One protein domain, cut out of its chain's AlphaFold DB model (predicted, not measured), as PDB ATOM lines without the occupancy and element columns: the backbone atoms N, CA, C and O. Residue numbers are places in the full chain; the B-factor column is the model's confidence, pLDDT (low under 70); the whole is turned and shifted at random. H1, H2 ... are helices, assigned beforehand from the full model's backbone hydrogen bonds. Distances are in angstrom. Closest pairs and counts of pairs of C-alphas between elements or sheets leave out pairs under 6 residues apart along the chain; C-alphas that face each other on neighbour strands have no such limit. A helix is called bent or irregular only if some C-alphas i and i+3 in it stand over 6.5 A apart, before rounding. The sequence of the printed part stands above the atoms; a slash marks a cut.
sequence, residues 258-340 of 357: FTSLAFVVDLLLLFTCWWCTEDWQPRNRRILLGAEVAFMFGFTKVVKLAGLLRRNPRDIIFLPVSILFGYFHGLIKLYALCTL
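AT A GLANCE: This is residues 258 to 340 of the 357 residues of a protein of Myceliophthora thermophila (strain ATCC 42464 / BCRC 31852 / DSM 1799) (UniProt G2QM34). A helical hairpin, H1 and H2, is set crosswise to one long helix, H4: the first residues of H1 meet the side of H4, and the short helix H3 leads from the end of H2 to the start of H4, folding back there. The result is a flat, open frame with few contacts, in which H2 and H4 stay apart and the turn of the hairpin, residues 278 to 284, sticks out. The printed part has 83 residues with four named helices, H1, H2, H3 and H4 in chain order, and no named strand; its class is all helix. It is loose, with a radius of gyration of the C-alphas of 15.9 A, and spans 43 by 39 by 16 A.

HOW THE PARTS SIT: Start with H1, residues 262 to 276, and go on to H2, residues 282 to 300: you will find a hairpin whose helices touch, their closest C-alphas those of Cys 273 and Leu 289, 6.6 A apart. They run opposite ways at a shallow tilt of 20 degrees. H3, residues 303 to 311, and H2 meet only through their link. H3 is close to but not clearly touching H4, residues 313 to 339; their closest C-alphas, those of Leu 309 and Asp 315, are 6.2 A apart. These two run opposite ways at a steep tilt of 39 degrees. Now look at Phe 263 and Tyr 327, whose C-alphas, 5.5 A apart, are the closest of H1 and H4. H1 and H4 touch, with residues 262 to 263 and 326 to 330 alone, and are about perpendicular at 81 degrees. H1 and H3 are apart, as are H2 and H4. In H1 and H2 every O i to N i+4 pair is within hydrogen-bond range; in H3 it is 3 of 5 and in H4 18 of 23.

IN THESE COORDINATES: Find C-alpha 262 at (-38.347, 12.802, 14.816); from there H1 runs 20.6 A to Cys 276. H2 begins at C-alpha 282, at (-59.284, 15.051, -2.804), and runs 25.8 A to Thr 300; it is neither bent nor irregular, but only just: C-alphas 297 and 300 are 6.0 A apart. H3 is 13.7 A long and irregular, with C-alphas 304 and 307 7.5 A apart. H4 is 39.4 A long, ending at C-alpha 339, at (-31.961, 16.623, 33.875); it is irregular, with C-alphas 317 and 320 7.1 A apart, and has a kink of 39 degrees near residue 320.

THE WHOLE: The two C-alphas farthest apart, those of Gln 281 and Leu 340, are 48.8 A apart. Residues 310 to 315, of which 313 to 315 belong to H4, stand free. The printed part has no cut, and its three links between helices are tight. The mean pLDDT of the printed part is 89.0; residues 258 to 260 and residue 340 are under 70.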
ATOM      1  N   PHE A 258     -29.363  18.209  18.280       46.75
ATOM      2  CA  PHE A 258     -30.495  18.824  18.980       46.75
ATOM      3  C   PHE A 258     -31.754  18.955  18.109       46.75
ATOM      4  O   PHE A 258     -32.855  19.051  18.639       46.75
ATOM      5  N   THR A 259     -31.632  18.856  16.783       52.47
ATOM      6  CA  THR A 259     -32.759  18.974  15.837       52.47
ATOM      7  C   THR A 259     -33.442  17.635  15.514       52.47
ATOM      8  O   THR A 259     -34.282  17.544  14.620       52.47
ATOM      9  N   SER A 260     -33.120  16.558  16.241       61.88
ATOM     10  CA  SER A 260     -33.547  15.193  15.899       61.88
ATOM     11  C   SER A 260     -34.852  14.724  16.571       61.88
ATOM     12  O   SER A 260     -35.009  13.516  16.775       61.88
ATOM     13  N   LEU A 261     -35.782  15.615  16.942       76.06
ATOM     14  CA  LEU A 261     -37.094  15.221  17.490       76.06
ATOM     15  C   LEU A 261     -37.988  14.660  16.378       76.06
ATOM     16  O   LEU A 261     -38.898  15.316  15.884       76.06
ATOM     17  N   ALA A 262     -37.689  13.430  15.954       80.06
ATOM     18  CA  ALA A 262     -38.347  12.802  14.816       80.06
ATOM     19  C   ALA A 262     -39.864  12.719  14.993       80.06
ATOM     20  O   ALA A 262     -40.569  13.025  14.051       80.06
ATOM     21  N   PHE A 263     -40.364  12.391  16.188       83.06
ATOM     22  CA  PHE A 263     -41.809  12.292  16.403       83.06
ATOM     23  C   PHE A 263     -42.530  13.636  16.194       83.06
ATOM     24  O   PHE A 263     -43.605  13.654  15.613       83.06
ATOM     25  N   VAL A 264     -41.929  14.762  16.608       87.00
ATOM     26  CA  VAL A 264     -42.522  16.100  16.425       87.00
ATOM     27  C   VAL A 264     -42.488  16.493  14.955       87.00
ATOM     28  O   VAL A 264     -43.503  16.887  14.393       87.00
ATOM     29  N   VAL A 265     -41.316  16.375  14.329       88.06
ATOM     30  CA  VAL A 265     -41.108  16.837  12.951       88.06
ATOM     31  C   VAL A 265     -41.885  15.979  11.956       88.06
ATOM     32  O   VAL A 265     -42.459  16.523  11.023       88.06
ATOM     33  N   ASP A 266     -41.946  14.664  12.165       90.44
ATOM     34  CA  ASP A 266     -42.671  13.750  11.284       90.44
ATOM     35  C   ASP A 266     -44.191  14.033  11.344       90.44
ATOM     36  O   ASP A 266     -44.836  14.127  10.303       90.44
ATOM     37  N   LEU A 267     -44.760  14.274  12.536       92.12
ATOM     38  CA  LEU A 267     -46.165  14.695  12.672       92.12
ATOM     39  C   LEU A 267     -46.417  16.071  12.045       92.12
ATOM     40  O   LEU A 267     -47.424  16.266  11.365       92.12
ATOM     41  N   LEU A 268     -45.493  17.017  12.237       92.88
ATOM     42  CA  LEU A 268     -45.597  18.356  11.666       92.88
ATOM     43  C   LEU A 268     -45.516  18.331  10.133       92.88
ATOM     44  O   LEU A 268     -46.228  19.085   9.480       92.88
ATOM     45  N   LEU A 269     -44.706  17.451   9.541       93.88
ATOM     46  CA  LEU A 269     -44.640  17.270   8.088       93.88
ATOM     47  C   LEU A 269     -45.964  16.763   7.517       93.88
ATOM     48  O   LEU A 269     -46.457  17.332   6.548       93.88
ATOM     49  N   LEU A 270     -46.583  15.763   8.151       94.94
ATOM     50  CA  LEU A 270     -47.895  15.263   7.724       94.94
ATOM     51  C   LEU A 270     -48.987  16.325   7.887       94.94
ATOM     52  O   LEU A 270     -49.813  16.507   6.993       94.94
ATOM     53  N   PHE A 271     -48.966  17.061   9.000       94.44
ATOM     54  CA  PHE A 271     -49.897  18.157   9.255       94.44
ATOM     55  C   PHE A 271     -49.758  19.270   8.209       94.44
ATOM     56  O   PHE A 271     -50.732  19.659   7.575       94.44
ATOM     57  N   THR A 272     -48.539  19.753   7.980       95.06
ATOM     58  CA  THR A 272     -48.274  20.833   7.019       95.06
ATOM     59  C   THR A 272     -48.542  20.405   5.576       95.06
ATOM     60  O   THR A 272     -49.061  21.209   4.812       95.06
ATOM     61  N   CYS A 273     -48.291  19.136   5.225       94.81
ATOM     62  CA  CYS A 273     -48.662  18.545   3.933       94.81
ATOM     63  C   CYS A 273     -50.184  18.557   3.722       94.81
ATOM     64  O   CYS A 273     -50.679  18.874   2.640       94.81
ATOM     65  N   TRP A 274     -50.947  18.253   4.775       93.75
ATOM     66  CA  TRP A 274     -52.405  18.295   4.722       93.75
ATOM     67  C   TRP A 274     -52.930  19.715   4.502       93.75
ATOM     68  O   TRP A 274     -53.839  19.891   3.696       93.75
ATOM     69  N   TRP A 275     -52.369  20.713   5.188       92.62
ATOM     70  CA  TRP A 275     -52.808  22.111   5.087       92.62
ATOM     71  C   TRP A 275     -52.356  22.808   3.802       92.62
ATOM     72  O   TRP A 275     -53.120  23.577   3.231       92.62
ATOM     73  N   CYS A 276     -51.162  22.512   3.282       93.88
ATOM     74  CA  CYS A 276     -50.704  23.126   2.031       93.88
ATOM     75  C   CYS A 276     -51.477  22.649   0.792       93.88
ATOM     76  O   CYS A 276     -51.437  23.297  -0.249       93.88
ATOM     77  N   THR A 277     -52.186  21.523   0.901       93.94
ATOM     78  CA  THR A 277     -52.990  20.927  -0.175       93.94
ATOM     79  C   THR A 277     -54.493  21.038   0.067       93.94
ATOM     80  O   THR A 277     -55.267  20.264  -0.499       93.94
ATOM     81  N   GLU A 278     -54.931  21.975   0.913       92.38
ATOM     82  CA  GLU A 278     -56.350  22.163   1.235       92.38
ATOM     83  C   GLU A 278     -57.208  22.420  -0.014       92.38
ATOM     84  O   GLU A 278     -58.238  21.768  -0.178       92.38
ATOM     85  N   ASP A 279     -56.717  23.253  -0.936       91.81
ATOM     86  CA  ASP A 279     -57.420  23.631  -2.174       91.81
ATOM     87  C   ASP A 279     -57.324  22.573  -3.295       91.81
ATOM     88  O   ASP A 279     -57.868  22.748  -4.388       91.81
ATOM     89  N   TRP A 280     -56.599  21.469  -3.082       92.94
ATOM     90  CA  TRP A 280     -56.385  20.453  -4.114       92.94
ATOM     91  C   TRP A 280     -57.553  19.471  -4.206       92.94
ATOM     92  O   TRP A 280     -58.235  19.165  -3.228       92.94
ATOM     93  N   GLN A 281     -57.719  18.852  -5.381       95.38
ATOM     94  CA  GLN A 281     -58.666  17.749  -5.536       95.38
ATOM     95  C   GLN A 281     -58.401  16.635  -4.498       95.38
ATOM     96  O   GLN A 281     -57.246  16.216  -4.334       95.38
ATOM     97  N   PRO A 282     -59.446  16.050  -3.868       93.50
ATOM     98  CA  PRO A 282     -59.284  15.051  -2.804       93.50
ATOM     99  C   PRO A 282     -58.456  13.819  -3.195       93.50
ATOM    100  O   PRO A 282     -57.876  13.142  -2.344       93.50
ATOM    101  N   ARG A 283     -58.412  13.481  -4.490       95.38
ATOM    102  CA  ARG A 283     -57.555  12.411  -5.016       95.38
ATOM    103  C   ARG A 283     -56.073  12.788  -4.929       95.38
ATOM    104  O   ARG A 283     -55.300  12.019  -4.367       95.38
ATOM    105  N   ASN A 284     -55.694  13.960  -5.433       94.00
ATOM    106  CA  ASN A 284     -54.302  14.418  -5.475       94.00
ATOM    107  C   ASN A 284     -53.743  14.623  -4.064       94.00
ATOM    108  O   ASN A 284     -52.622  14.213  -3.782       94.00
ATOM    109  N   ARG A 285     -54.568  15.147  -3.150       94.19
ATOM    110  CA  ARG A 285     -54.230  15.297  -1.729       94.19
ATOM    111  C   ARG A 285     -53.879  13.966  -1.061       94.19
ATOM    112  O   ARG A 285     -52.854  13.851  -0.397       94.19
ATOM    113  N   ARG A 286     -54.700  12.930  -1.279       94.19
ATOM    114  CA  ARG A 286     -54.439  11.578  -0.752       94.19
ATOM    115  C   ARG A 286     -53.191  10.947  -1.362       94.19
ATOM    116  O   ARG A 286     -52.462  10.268  -0.648       94.19
ATOM    117  N   ILE A 287     -52.938  11.180  -2.651       95.50
ATOM    118  CA  ILE A 287     -51.724  10.699  -3.322       95.50
ATOM    119  C   ILE A 287     -50.484  11.355  -2.710       95.50
ATOM    120  O   ILE A 287     -49.560  10.634  -2.349       95.50
ATOM    121  N   LEU A 288     -50.470  12.683  -2.545       95.00
ATOM    122  CA  LEU A 288     -49.318  13.384  -1.972       95.00
ATOM    123  C   LEU A 288     -49.068  12.966  -0.519       95.00
ATOM    124  O   LEU A 288     -47.941  12.633  -0.169       95.00
ATOM    125  N   LEU A 289     -50.116  12.904   0.307       95.19
ATOM    126  CA  LEU A 289     -49.987  12.446   1.690       95.19
ATOM    127  C   LEU A 289     -49.496  10.991   1.758       95.19
ATOM    128  O   LEU A 289     -48.625  10.663   2.560       95.19
ATOM    129  N   GLY A 290     -50.021  10.120   0.890       95.88
ATOM    130  CA  GLY A 290     -49.560   8.739   0.765       95.88
ATOM    131  C   GLY A 290     -48.094   8.650   0.338       95.88
ATOM    132  O   GLY A 290     -47.349   7.847   0.896       95.88
ATOM    133  N   ALA A 291     -47.661   9.500  -0.595       95.75
ATOM    134  CA  ALA A 291     -46.271   9.596  -1.026       95.75
ATOM    135  C   ALA A 291     -45.353  10.096   0.102       95.75
ATOM    136  O   ALA A 291     -44.283   9.524   0.291       95.75
ATOM    137  N   GLU A 292     -45.782  11.082   0.894       95.06
ATOM    138  CA  GLU A 292     -45.029  11.585   2.053       95.06
ATOM    139  C   GLU A 292     -44.869  10.496   3.125       95.06
ATOM    140  O   GLU A 292     -43.764  10.244   3.606       95.06
ATOM    141  N   VAL A 293     -45.943   9.765   3.447       94.94
ATOM    142  CA  VAL A 293     -45.893   8.616   4.370       94.94
ATOM    143  C   VAL A 293     -44.978   7.516   3.822       94.94
ATOM    144  O   VAL A 293     -44.135   6.988   4.554       94.94
ATOM    145  N   ALA A 294     -45.098   7.179   2.535       95.25
ATOM    146  CA  ALA A 294     -44.262   6.169   1.893       95.25
ATOM    147  C   ALA A 294     -42.780   6.578   1.870       95.25
ATOM    148  O   ALA A 294     -41.914   5.761   2.178       95.25
ATOM    149  N   PHE A 295     -42.469   7.841   1.578       94.62
ATOM    150  CA  PHE A 295     -41.110   8.372   1.634       94.62
ATOM    151  C   PHE A 295     -40.565   8.327   3.065       94.62
ATOM    152  O   PHE A 295     -39.475   7.803   3.316       94.62
ATOM    153  N   MET A 296     -41.353   8.788   4.033       92.12
ATOM    154  CA  MET A 296     -40.976   8.808   5.437       92.12
ATOM    155  C   MET A 296     -40.664   7.399   5.952       92.12
ATOM    156  O   MET A 296     -39.544   7.151   6.405       92.12
ATOM    157  N   PHE A 297     -41.592   6.449   5.860       90.56
ATOM    158  CA  PHE A 297     -41.406   5.118   6.445       90.56
ATOM    159  C   PHE A 297     -40.654   4.142   5.538       90.56
ATOM    160  O   PHE A 297     -39.883   3.333   6.049       90.56
ATOM    161  N   GLY A 298     -40.828   4.236   4.221       90.69
ATOM    162  CA  GLY A 298     -40.194   3.351   3.244       90.69
ATOM    163  C   GLY A 298     -38.751   3.731   2.924       90.69
ATOM    164  O   GLY A 298     -37.900   2.851   2.822       90.69
ATOM    165  N   PHE A 299     -38.437   5.027   2.826       93.06
ATOM    166  CA  PHE A 299     -37.077   5.486   2.541       93.06
ATOM    167  C   PHE A 299     -36.355   5.952   3.807       93.06
ATOM    168  O   PHE A 299     -35.347   5.362   4.200       93.06
ATOM    169  N   THR A 300     -36.860   6.971   4.507       90.62
ATOM    170  CA  THR A 300     -36.042   7.682   5.513       90.62
ATOM    171  C   THR A 300     -35.708   6.828   6.741       90.62
ATOM    172  O   THR A 300     -34.603   6.918   7.288       90.62
ATOM    173  N   LYS A 301     -36.623   5.942   7.166       89.19
ATOM    174  CA  LYS A 301     -36.389   5.031   8.302       89.19
ATOM    175  C   LYS A 301     -35.504   3.834   7.944       89.19
ATOM    176  O   LYS A 301     -34.870   3.282   8.852       89.19
ATOM    177  N   VAL A 302     -35.420   3.488   6.657       92.69
ATOM    178  CA  VAL A 302     -34.821   2.245   6.143       92.69
ATOM    179  C   VAL A 302     -33.462   2.466   5.485       92.69
ATOM    180  O   VAL A 302     -32.586   1.627   5.651       92.69
ATOM    181  N   VAL A 303     -33.233   3.589   4.796       94.62
ATOM    182  CA  VAL A 303     -32.043   3.800   3.947       94.62
ATOM    183  C   VAL A 303     -30.723   3.605   4.698       94.62
ATOM    184  O   VAL A 303     -29.824   2.923   4.212       94.62
ATOM    185  N   LYS A 304     -30.634   4.091   5.942       92.75
ATOM    186  CA  LYS A 304     -29.447   3.911   6.799       92.75
ATOM    187  C   LYS A 304     -29.264   2.480   7.325       92.75
ATOM    188  O   LYS A 304     -28.235   2.183   7.914       92.75
ATOM    189  N   LEU A 305     -30.267   1.618   7.168       93.94
ATOM    190  CA  LEU A 305     -30.242   0.196   7.519       93.94
ATOM    191  C   LEU A 305     -30.114  -0.709   6.288       93.94
ATOM    192  O   LEU A 305     -30.071  -1.929   6.443       93.94
ATOM    193  N   ALA A 306     -30.052  -0.145   5.078       92.12
ATOM    194  CA  ALA A 306     -30.044  -0.920   3.842       92.12
ATOM    195  C   ALA A 306     -28.901  -1.948   3.808       92.12
ATOM    196  O   ALA A 306     -29.122  -3.089   3.411       92.12
ATOM    197  N   GLY A 307     -27.705  -1.596   4.295       91.12
ATOM    198  CA  GLY A 307     -26.578  -2.530   4.380       91.12
ATOM    199  C   GLY A 307     -26.812  -3.685   5.362       91.12
ATOM    200  O   GLY A 307     -26.429  -4.824   5.083       91.12
ATOM    201  N   LEU A 308     -27.480  -3.439   6.493       92.44
ATOM    202  CA  LEU A 308     -27.854  -4.476   7.461       92.44
ATOM    203  C   LEU A 308     -28.923  -5.416   6.886       92.44
ATOM    204  O   LEU A 308     -28.753  -6.633   6.946       92.44
ATOM    205  N   LEU A 309     -29.978  -4.859   6.283       92.88
ATOM    206  CA  LEU A 309     -31.081  -5.625   5.691       92.88
ATOM    207  C   LEU A 309     -30.652  -6.393   4.435       92.88
ATOM    208  O   LEU A 309     -31.098  -7.515   4.233       92.88
ATOM    209  N   ARG A 310     -29.733  -5.853   3.625       93.25
ATOM    210  CA  ARG A 310     -29.157  -6.574   2.480       93.25
ATOM    211  C   ARG A 310     -28.391  -7.822   2.917       93.25
ATOM    212  O   ARG A 310     -28.439  -8.835   2.231       93.25
ATOM    213  N   ARG A 311     -27.690  -7.752   4.054       92.81
ATOM    214  CA  ARG A 311     -26.976  -8.902   4.635       92.81
ATOM    215  C   ARG A 311     -27.921  -9.879   5.332       92.81
ATOM    216  O   ARG A 311     -27.657 -11.073   5.320       92.81
ATOM    217  N   ASN A 312     -29.003  -9.382   5.929       91.94
ATOM    218  CA  ASN A 312     -29.972 -10.186   6.674       91.94
ATOM    219  C   ASN A 312     -31.413  -9.779   6.310       91.94
ATOM    220  O   ASN A 312     -32.046  -9.046   7.067       91.94
ATOM    221  N   PRO A 313     -31.984 -10.260   5.191       92.50
ATOM    222  CA  PRO A 313     -33.311  -9.816   4.744       92.50
ATOM    223  C   PRO A 313     -34.438 -10.114   5.743       92.50
ATOM    224  O   PRO A 313     -35.381  -9.338   5.880       92.50
ATOM    225  N   ARG A 314     -34.310 -11.211   6.504       90.94
ATOM    226  CA  ARG A 314     -35.277 -11.612   7.544       90.94
ATOM    227  C   ARG A 314     -35.383 -10.607   8.692       90.94
ATOM    228  O   ARG A 314     -36.397 -10.582   9.382       90.94
ATOM    229  N   ASP A 315     -34.372  -9.763   8.879       92.06
ATOM    230  CA  ASP A 315     -34.352  -8.767   9.944       92.06
ATOM    231  C   ASP A 315     -35.350  -7.615   9.712       92.06
ATOM    232  O   ASP A 315     -35.570  -6.806  10.615       92.06
ATOM    233  N   ILE A 316     -36.016  -7.558   8.549       92.44
ATOM    234  CA  ILE A 316     -37.084  -6.587   8.269       92.44
ATOM    235  C   ILE A 316     -38.209  -6.622   9.316       92.44
ATOM    236  O   ILE A 316     -38.813  -5.590   9.604       92.44
ATOM    237  N   ILE A 317     -38.427  -7.772   9.965       92.62
ATOM    238  CA  ILE A 317     -39.404  -7.934  11.051       92.62
ATOM    239  C   ILE A 317     -39.130  -7.016  12.256       92.62
ATOM    240  O   ILE A 317     -40.053  -6.659  12.982       92.62
ATOM    241  N   PHE A 318     -37.878  -6.595  12.468       93.25
ATOM    242  CA  PHE A 318     -37.500  -5.708  13.572       93.25
ATOM    243  C   PHE A 318     -37.659  -4.216  13.237       93.25
ATOM    244  O   PHE A 318     -37.547  -3.367  14.126       93.25
ATOM    245  N   LEU A 319     -37.950  -3.870  11.976       92.38
ATOM    246  CA  LEU A 319     -38.076  -2.483  11.528       92.38
ATOM    247  C   LEU A 319     -39.146  -1.681  12.301       92.38
ATOM    248  O   LEU A 319     -38.826  -0.563  12.714       92.38
ATOM    249  N   PRO A 320     -40.361  -2.207  12.582       93.62
ATOM    250  CA  PRO A 320     -41.354  -1.479  13.377       93.62
ATOM    251  C   PRO A 320     -40.835  -1.127  14.775       93.62
ATOM    252  O   PRO A 320     -40.962   0.012  15.224       93.62
ATOM    253  N   VAL A 321     -40.153  -2.075  15.428       92.75
ATOM    254  CA  VAL A 321     -39.542  -1.860  16.745       92.75
ATOM    255  C   VAL A 321     -38.441  -0.802  16.669       92.75
ATOM    256  O   VAL A 321     -38.361   0.053  17.546       92.75
ATOM    257  N   SER A 322     -37.640  -0.779  15.594       91.31
ATOM    258  CA  SER A 322     -36.648   0.283  15.362       91.31
ATOM    259  C   SER A 322     -37.265   1.677  15.345       91.31
ATOM    260  O   SER A 322     -36.662   2.616  15.863       91.31
ATOM    261  N   ILE A 323     -38.409   1.822  14.673       91.25
ATOM    262  CA  ILE A 323     -39.075   3.109  14.465       91.25
ATOM    263  C   ILE A 323     -39.659   3.596  15.789       91.25
ATOM    264  O   ILE A 323     -39.389   4.730  16.189       91.25
ATOM    265  N   LEU A 324     -40.377   2.718  16.497       91.69
ATOM    266  CA  LEU A 324     -40.933   3.005  17.820       91.69
ATOM    267  C   LEU A 324     -39.835   3.369  18.821       91.69
ATOM    268  O   LEU A 324     -39.930   4.388  19.503       91.69
ATOM    269  N   PHE A 325     -38.748   2.593  18.849       90.81
ATOM    270  CA  PHE A 325     -37.596   2.891  19.693       90.81
ATOM    271  C   PHE A 325     -36.958   4.238  19.331       90.81
ATOM    272  O   PHE A 325     -36.551   4.982  20.216       90.81
ATOM    273  N   GLY A 326     -36.917   4.603  18.046       87.62
ATOM    274  CA  GLY A 326     -36.442   5.914  17.599       87.62
ATOM    275  C   GLY A 326     -37.274   7.084  18.139       87.62
ATOM    276  O   GLY A 326     -36.703   8.100  18.539       87.62
ATOM    277  N   TYR A 327     -38.603   6.945  18.193       88.81
ATOM    278  CA  TYR A 327     -39.483   7.950  18.804       88.81
ATOM    279  C   TYR A 327     -39.322   8.003  20.322       88.81
ATOM    280  O   TYR A 327     -39.131   9.087  20.872       88.81
ATOM    281  N   PHE A 328     -39.292   6.844  20.981       89.56
ATOM    282  CA  PHE A 328     -39.037   6.741  22.418       89.56
ATOM    283  C   PHE A 328     -37.690   7.366  22.812       89.56
ATOM    284  O   PHE A 328     -37.606   8.152  23.752       89.56
ATOM    285  N   HIS A 329     -36.638   7.112  22.035       84.25
ATOM    286  CA  HIS A 329     -35.323   7.707  22.247       84.25
ATOM    287  C   HIS A 329     -35.336   9.241  22.102       84.25
ATOM    288  O   HIS A 329     -34.581   9.936  22.779       84.25
ATOM    289  N   GLY A 330     -36.220   9.795  21.264       82.31
ATOM    290  CA  GLY A 330     -36.462  11.239  21.203       82.31
ATOM    291  C   GLY A 330     -36.976  11.814  22.528       82.31
ATOM    292  O   GLY A 330     -36.518  12.877  22.944       82.31
ATOM    293  N   LEU A 331     -37.858  11.089  23.221       85.00
ATOM    294  CA  LEU A 331     -38.354  11.469  24.549       85.00
ATOM    295  C   LEU A 331     -37.251  11.381  25.610       85.00
ATOM    296  O   LEU A 331     -37.117  12.295  26.419       85.00
ATOM    297  N   ILE A 332     -36.408  10.341  25.556       84.81
ATOM    298  CA  ILE A 332     -35.235  10.216  26.441       84.81
ATOM    299  C   ILE A 332     -34.322  11.439  26.302       84.81
ATOM    300  O   ILE A 332     -33.876  11.984  27.307       84.81
ATOM    301  N   LYS A 333     -34.061  11.905  25.074       79.69
ATOM    302  CA  LYS A 333     -33.239  13.104  24.845       79.69
ATOM    303  C   LYS A 333     -33.851  14.364  25.459       79.69
ATOM    304  O   LYS A 333     -33.120  15.165  26.035       79.69
ATOM    305  N   LEU A 334     -35.169  14.541  25.344       81.44
ATOM    306  CA  LEU A 334     -35.864  15.683  25.944       81.44
ATOM    307  C   LEU A 334     -35.793  15.626  27.476       81.44
ATOM    308  O   LEU A 334     -35.480  16.625  28.115       81.44
ATOM    309  N   TYR A 335     -36.000  14.443  28.054       83.81
ATOM    310  CA  TYR A 335     -35.825  14.221  29.486       83.81
ATOM    311  C   TYR A 335     -34.388  14.522  29.937       83.81
ATOM    312  O   TYR A 335     -34.187  15.238  30.916       83.81
ATOM    313  N   ALA A 336     -33.387  14.046  29.191       79.50
ATOM    314  CA  ALA A 336     -31.975  14.297  29.471       79.50
ATOM    315  C   ALA A 336     -31.623  15.794  29.431       79.50
ATOM    316  O   ALA A 336     -30.856  16.260  30.270       79.50
ATOM    317  N   LEU A 337     -32.206  16.564  28.502       75.31
ATOM    318  CA  LEU A 337     -32.041  18.021  28.438       75.31
ATOM    319  C   LEU A 337     -32.534  18.701  29.728       75.31
ATOM    320  O   LEU A 337     -31.878  19.609  30.238       75.31
ATOM    321  N   CYS A 338     -33.653  18.229  30.281       79.25
ATOM    322  CA  CYS A 338     -34.222  18.747  31.524       79.25
ATOM    323  C   CYS A 338     -33.449  18.304  32.783       79.25
ATOM    324  O   CYS A 338     -33.508  18.994  33.799       79.25
ATOM    325  N   THR A 339     -32.692  17.200  32.727       75.81
ATOM    326  CA  THR A 339     -31.961  16.623  33.875       75.81
ATOM    327  C   THR A 339     -30.445  16.852  33.850       75.81
ATOM    328  O   THR A 339     -29.728  16.354  34.719       75.81
ATOM    329  N   LEU A 340     -29.931  17.694  32.943       62.53
ATOM    330  CA  LEU A 340     -28.497  18.038  32.842       62.53
ATOM    331  C   LEU A 340     -27.854  18.499  34.170       62.53
ATOM    332  O   LEU A 340     -26.637  18.405  34.343       62.53
TER     333      LEU A 340